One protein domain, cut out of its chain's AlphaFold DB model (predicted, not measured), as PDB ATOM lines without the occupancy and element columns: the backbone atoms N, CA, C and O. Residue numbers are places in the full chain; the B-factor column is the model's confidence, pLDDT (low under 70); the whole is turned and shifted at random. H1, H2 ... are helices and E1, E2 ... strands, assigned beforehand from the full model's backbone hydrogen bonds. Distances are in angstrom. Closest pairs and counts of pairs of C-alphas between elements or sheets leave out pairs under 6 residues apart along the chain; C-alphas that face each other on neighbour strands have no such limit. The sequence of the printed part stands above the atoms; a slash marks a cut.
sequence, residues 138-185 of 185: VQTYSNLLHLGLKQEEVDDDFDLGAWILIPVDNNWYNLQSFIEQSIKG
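What this domain is: This is residues 138 to 185 of the 185 residues of the protein "LytR_cpsA_psr domain-containing protein" of Actinobacteria bacterium (UniProt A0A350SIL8). A short ribbon of two strands, E1 and E2, forms the middle of a long thin model; the small helix H1 and the looping residues 148 to 162 lie at one end of it, and the longer helix H2 leads away at the other, where residues 177 to 185 stick out. Look for 48 printed residues, with two named strands and two named helices in the order E1, H1, E2, H2; the sheet order is E1 - E2, antiparallel, and the class is mixed, helices and strands. The whole is only just loose, close to extended, with a radius of gyration of the C-alphas of 14.3 A, and it spans 47 by 15 by 14 A.

How they stand to each other: Start at E1, residues 138 to 141, and E2, residues 163 to 167, antiparallel neighbours with 140 degrees between their directions. Look at N 138 and O 166, 2.8 A apart, and N 164 and O 140, 2.9 A apart, both within hydrogen-bond range. At H1, residues 142 to 147, the closest C-alphas to E2 are those of Ser 142 and Ile 164, 6.4 A apart. At H2, residues 172 to 184, the closest to E2 are those of Pro 167 and Leu 175, 6.3 A apart. H2 is apart from E1 and from H1. In H1 and H2 every O i to N i+4 pair is within hydrogen-bond range.

Where its parts are: Find C-alpha 138 at (29.920, -26.780, 0.099); from there E1 runs 10.3 A to Tyr 141. H1 covers 8.7 A. E2 begins at C-alpha 163, (19.491, -27.949, -2.327), and runs 13.8 A. H2 runs 18.3 A to C-alpha 184 at (41.994, -6.342, -4.384).

The domain as a whole: The farthest C-alphas are those of Asp 157 and Gly 185, 46.8 A apart. The printed part has no cut. The link from H1 to E2, 15 residues, is long. Residue 185, the chain's last, is the one printed residue with pLDDT under 70.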
ATOM      1  N   VAL A 138      30.303 -25.369   0.093       93.12
ATOM      2  CA  VAL A 138      29.920 -26.780   0.099       93.12
ATOM      3  C   VAL A 138      28.434 -26.896  -0.209       93.12
ATOM      4  O   VAL A 138      27.649 -25.996   0.097       93.12
ATOM      5  N   GLN A 139      28.051 -28.000  -0.844       92.50
ATOM      6  CA  GLN A 139      26.651 -28.306  -1.121       92.50
ATOM      7  C   GLN A 139      26.041 -29.105   0.030       92.50
ATOM      8  O   GLN A 139      26.674 -30.020   0.554       92.50
ATOM      9  N   THR A 140      24.811 -28.773   0.403       92.44
ATOM     10  CA  THR A 140      24.009 -29.524   1.377       92.44
ATOM     11  C   THR A 140      22.520 -29.295   1.101       92.44
ATOM     12  O   THR A 140      22.159 -28.659   0.108       92.44
ATOM     13  N   TYR A 141      21.651 -29.805   1.967       95.19
ATOM     14  CA  TYR A 141      20.214 -29.584   1.904       95.19
ATOM     15  C   TYR A 141      19.704 -28.820   3.131       95.19
ATOM     16  O   TYR A 141      20.277 -28.917   4.217       95.19
ATOM     17  N   SER A 142      18.637 -28.036   2.960       94.88
ATOM     18  CA  SER A 142      18.141 -27.119   3.993       94.88
ATOM     19  C   SER A 142      17.734 -27.823   5.284       94.88
ATOM     20  O   SER A 142      18.053 -27.319   6.360       94.88
ATOM     21  N   ASN A 143      17.070 -28.981   5.202       95.62
ATOM     22  CA  ASN A 143      16.595 -29.682   6.396       95.62
ATOM     23  C   ASN A 143      17.740 -30.415   7.098       95.62
ATOM     24  O   ASN A 143      17.817 -30.381   8.323       95.62
ATOM     25  N   LEU A 144      18.683 -30.982   6.334       94.06
ATOM     26  CA  LEU A 144      19.916 -31.551   6.884       94.06
ATOM     27  C   LEU A 144      20.712 -30.501   7.666       94.06
ATOM     28  O   LEU A 144      21.080 -30.730   8.815       94.06
ATOM     29  N   LEU A 145      20.910 -29.315   7.080       92.88
ATOM     30  CA  LEU A 145      21.599 -28.210   7.745       92.88
ATOM     31  C   LEU A 145      20.856 -27.740   9.002       92.88
ATOM     32  O   LEU A 145      21.486 -27.513  10.030       92.88
ATOM     33  N   HIS A 146      19.532 -27.586   8.922       93.25
ATOM     34  CA  HIS A 146      18.721 -27.120  10.045       93.25
ATOM     35  C   HIS A 146      18.763 -28.083  11.240       93.25
ATOM     36  O   HIS A 146      18.781 -27.635  12.384       93.25
ATOM     37  N   LEU A 147      18.801 -29.390  10.971       94.31
ATOM     38  CA  LEU A 147      18.801 -30.441  11.990       94.31
ATOM     39  C   LEU A 147      20.208 -30.898  12.400       94.31
ATOM     40  O   LEU A 147      20.337 -31.697  13.322       94.31
ATOM     41  N   GLY A 148      21.257 -30.401  11.736       92.62
ATOM     42  CA  GLY A 148      22.637 -30.820  11.984       92.62
ATOM     43  C   GLY A 148      22.919 -32.272  11.585       92.62
ATOM     44  O   GLY A 148      23.800 -32.892  12.172       92.62
ATOM     45  N   LEU A 149      22.168 -32.799  10.616       92.50
ATOM     46  CA  LEU A 149      22.272 -34.174  10.128       92.50
ATOM     47  C   LEU A 149      23.081 -34.238   8.832       92.50
ATOM     48  O   LEU A 149      23.116 -33.296   8.034       92.50
ATOM     49  N   LYS A 150      23.692 -35.389   8.584       89.44
ATOM     50  CA  LYS A 150      24.295 -35.768   7.310       89.44
ATOM     51  C   LYS A 150      23.337 -36.637   6.511       89.44
ATOM     52  O   LYS A 150      22.472 -37.312   7.053       89.44
ATOM     53  N   GLN A 151      23.545 -36.670   5.198       87.75
ATOM     54  CA  GLN A 151      22.710 -37.466   4.298       87.75
ATOM     55  C   GLN A 151      22.774 -38.976   4.598       87.75
ATOM     56  O   GLN A 151      21.818 -39.686   4.335       87.75
ATOM     57  N   GLU A 152      23.875 -39.459   5.176       92.38
ATOM     58  CA  GLU A 152      24.058 -40.853   5.610       92.38
ATOM     59  C   GLU A 152      23.329 -41.208   6.921       92.38
ATOM     60  O   GLU A 152      23.266 -42.378   7.287       92.38
ATOM     61  N   GLU A 153      22.791 -40.212   7.631       93.44
ATOM     62  CA  GLU A 153      22.104 -40.372   8.923       93.44
ATOM     63  C   GLU A 153      20.573 -40.379   8.788       93.44
ATOM     64  O   GLU A 153      19.870 -40.480   9.793       93.44
ATOM     65  N   VAL A 154      20.051 -40.242   7.567       94.06
ATOM     66  CA  VAL A 154      18.614 -40.168   7.286       94.06
ATOM     67  C   VAL A 154      18.187 -41.257   6.308       94.06
ATOM     68  O   VAL A 154      18.963 -41.666   5.447       94.06
ATOM     69  N   ASP A 155      16.943 -41.715   6.445       94.50
ATOM     70  CA  ASP A 155      16.343 -42.689   5.531       94.50
ATOM     71  C   ASP A 155      16.098 -42.080   4.138       94.50
ATOM     72  O   ASP A 155      15.958 -40.864   3.990       94.50
ATOM     73  N   ASP A 156      15.966 -42.930   3.115       91.19
ATOM     74  CA  ASP A 156      15.754 -42.505   1.720       91.19
ATOM     75  C   ASP A 156      14.475 -41.663   1.515       91.19
ATOM     76  O   ASP A 156      14.422 -40.823   0.615       91.19
ATOM     77  N   ASP A 157      13.458 -41.859   2.363       94.44
ATOM     78  CA  ASP A 157      12.182 -41.128   2.325       94.44
ATOM     79  C   ASP A 157      12.223 -39.791   3.093       94.44
ATOM     80  O   ASP A 157      11.222 -39.070   3.163       94.44
ATOM     81  N   PHE A 158      13.361 -39.450   3.702       94.88
ATOM     82  CA  PHE A 158      13.513 -38.212   4.451       94.88
ATOM     83  C   PHE A 158      13.423 -36.989   3.525       94.88
ATOM     84  O   PHE A 158      14.132 -36.882   2.523       94.88
ATOM     85  N   ASP A 159      12.589 -36.010   3.890       95.19
ATOM     86  CA  ASP A 159      12.527 -34.739   3.167       95.19
ATOM     87  C   ASP A 159      13.801 -33.926   3.420       95.19
ATOM     88  O   ASP A 159      13.939 -33.217   4.420       95.19
ATOM     89  N   LEU A 160      14.744 -34.010   2.483       93.62
ATOM     90  CA  LEU A 160      15.994 -33.255   2.513       93.62
ATOM     91  C   LEU A 160      15.750 -31.733   2.458       93.62
ATOM     92  O   LEU A 160      16.563 -30.950   2.960       93.62
ATOM     93  N   GLY A 161      14.625 -31.292   1.891       94.56
ATOM     94  CA  GLY A 161      14.347 -29.889   1.614       94.56
ATOM     95  C   GLY A 161      15.105 -29.366   0.387       94.56
ATOM     96  O   GLY A 161      15.396 -30.090  -0.567       94.56
ATOM     97  N   ALA A 162      15.412 -28.068   0.374       95.31
ATOM     98  CA  ALA A 162      16.033 -27.416  -0.774       95.31
ATOM     99  C   ALA A 162      17.538 -27.709  -0.856       95.31
ATOM    100  O   ALA A 162      18.239 -27.652   0.151       95.31
ATOM    101  N   TRP A 163      18.050 -27.934  -2.069       92.00
ATOM    102  CA  TRP A 163      19.491 -27.949  -2.327       92.00
ATOM    103  C   TRP A 163      20.066 -26.538  -2.155       92.00
ATOM    104  O   TRP A 163      19.588 -25.588  -2.785       92.00
ATOM    105  N   ILE A 164      21.088 -26.402  -1.314       93.31
ATOM    106  CA  ILE A 164      21.699 -25.124  -0.952       93.31
ATOM    107  C   ILE A 164      23.226 -25.198  -1.015       93.31
ATOM    108  O   ILE A 164      23.835 -26.259  -0.876       93.31
ATOM    109  N   LEU A 165      23.845 -24.034  -1.196       93.06
ATOM    110  CA  LEU A 165      25.280 -23.841  -1.034       93.06
ATOM    111  C   LEU A 165      25.523 -23.002   0.218       93.06
ATOM    112  O   LEU A 165      24.898 -21.955   0.383       93.06
ATOM    113  N   ILE A 166      26.451 -23.438   1.061       93.94
ATOM    114  CA  ILE A 166      26.885 -22.702   2.254       93.94
ATOM    115  C   ILE A 166      28.404 -22.543   2.248       93.94
ATOM    116  O   ILE A 166      29.082 -23.336   1.593       93.94
ATOM    117  N   PRO A 167      28.965 -21.547   2.954       95.50
ATOM    118  CA  PRO A 167      30.408 -21.464   3.136       95.50
ATOM    119  C   PRO A 167      30.968 -22.758   3.734       95.50
ATOM    120  O   PRO A 167      30.319 -23.382   4.578       95.50
ATOM    121  N   VAL A 168      32.181 -23.139   3.326       91.50
ATOM    122  CA  VAL A 168      32.937 -24.227   3.969       91.50
ATOM    123  C   VAL A 168      32.971 -23.975   5.481       91.50
ATOM    124  O   VAL A 168      33.219 -22.850   5.920       91.50
ATOM    125  N   ASP A 169      32.652 -25.004   6.266       89.50
ATOM    126  CA  ASP A 169      32.547 -24.958   7.733       89.50
ATOM    127  C   ASP A 169      31.574 -23.894   8.278       89.50
ATOM    128  O   ASP A 169      31.701 -23.450   9.418       89.50
ATOM    129  N   ASN A 170      30.612 -23.443   7.459       89.00
ATOM    130  CA  ASN A 170      29.733 -22.305   7.754       89.00
ATOM    131  C   ASN A 170      30.516 -21.020   8.119       89.00
ATOM    132  O   ASN A 170      30.033 -20.147   8.845       89.00
ATOM    133  N   ASN A 171      31.753 -20.898   7.618       92.44
ATOM    134  CA  ASN A 171      32.654 -19.797   7.917       92.44
ATOM    135  C   ASN A 171      32.483 -18.642   6.915       92.44
ATOM    136  O   ASN A 171      33.097 -18.593   5.846       92.44
ATOM    137  N   TRP A 172      31.667 -17.663   7.302       93.50
ATOM    138  CA  TRP A 172      31.406 -16.453   6.517       93.50
ATOM    139  C   TRP A 172      32.625 -15.532   6.374       93.50
ATOM    140  O   TRP A 172      32.743 -14.826   5.371       93.50
ATOM    141  N   TYR A 173      33.562 -15.572   7.325       95.12
ATOM    142  CA  TYR A 173      34.790 -14.780   7.263       95.12
ATOM    143  C   TYR A 173      35.716 -15.251   6.134       95.12
ATOM    144  O   TYR A 173      36.287 -14.431   5.412       95.12
ATOM    145  N   ASN A 174      35.826 -16.566   5.926       91.50
ATOM    146  CA  ASN A 174      36.609 -17.127   4.823       91.50
ATOM    147  C   ASN A 174      36.006 -16.756   3.463       91.50
ATOM    148  O   ASN A 174      36.740 -16.370   2.551       91.50
ATOM    149  N   LEU A 175      34.673 -16.809   3.340       93.19
ATOM    150  CA  LEU A 175      33.970 -16.365   2.136       93.19
ATOM    151  C   LEU A 175      34.240 -14.879   1.849       93.19
ATOM    152  O   LEU A 175      34.596 -14.527   0.723       93.19
ATOM    153  N   GLN A 176      34.122 -14.016   2.862       93.50
ATOM    154  CA  GLN A 176      34.428 -12.593   2.721       93.50
ATOM    155  C   GLN A 176      35.887 -12.376   2.304       93.50
ATOM    156  O   GLN A 176      36.155 -11.657   1.341       93.50
ATOM    157  N   SER A 177      36.825 -13.040   2.980       93.12
ATOM    158  CA  SER A 177      38.257 -12.937   2.684       93.12
ATOM    159  C   SER A 177      38.574 -13.345   1.244       93.12
ATOM    160  O   SER A 177      39.346 -12.668   0.567       93.12
ATOM    161  N   PHE A 178      37.941 -14.405   0.739       92.56
ATOM    162  CA  PHE A 178      38.081 -14.832  -0.653       92.56
ATOM    163  C   PHE A 178      37.586 -13.771  -1.645       92.56
ATOM    164  O   PHE A 178      38.257 -13.495  -2.643       92.56
ATOM    165  N   ILE A 179      36.436 -13.146  -1.374       92.12
ATOM    166  CA  ILE A 179      35.892 -12.069  -2.215       92.12
ATOM    167  C   ILE A 179      36.835 -10.862  -2.203       92.12
ATOM    168  O   ILE A 179      37.173 -10.335  -3.263       92.12
ATOM    169  N   GLU A 180      37.315 -10.452  -1.029       93.31
ATOM    170  CA  GLU A 180      38.227  -9.316  -0.903       93.31
ATOM    171  C   GLU A 180      39.539  -9.535  -1.658       93.31
ATOM    172  O   GLU A 180      39.965  -8.649  -2.396       93.31
ATOM    173  N   GLN A 181      40.152 -10.714  -1.533       91.38
ATOM    174  CA  GLN A 181      41.354 -11.073  -2.298       91.38
ATOM    175  C   GLN A 181      41.077 -11.109  -3.805       91.38
ATOM    176  O   GLN A 181      41.916 -10.737  -4.628       91.38
ATOM    177  N   SER A 182      39.874 -11.530  -4.193       87.75
ATOM    178  CA  SER A 182      39.480 -11.574  -5.598       87.75
ATOM    179  C   SER A 182      39.387 -10.178  -6.212       87.75
ATOM    180  O   SER A 182      39.827 -10.016  -7.352       87.75
ATOM    181  N   ILE A 183      38.889  -9.195  -5.452       86.44
ATOM    182  CA  ILE A 183      38.742  -7.789  -5.862       86.44
ATOM    183  C   ILE A 183      40.068  -7.025  -5.783       86.44
ATOM    184  O   ILE A 183      40.394  -6.290  -6.711       86.44
ATOM    185  N   LYS A 184      40.810  -7.166  -4.676       82.56
ATOM    186  CA  LYS A 184      41.994  -6.342  -4.384       82.56
ATOM    187  C   LYS A 184      43.199  -6.676  -5.263       82.56
ATOM    188  O   LYS A 184      43.996  -5.770  -5.463       82.56
ATOM    189  N   GLY A 185      43.263  -7.896  -5.814       58.69
ATOM    190  CA  GLY A 185      44.271  -8.302  -6.801       58.69
ATOM    191  C   GLY A 185      45.692  -8.155  -6.290       58.69
ATOM    192  O   GLY A 185      46.299  -7.106  -6.575       58.69
TER     193      GLY A 185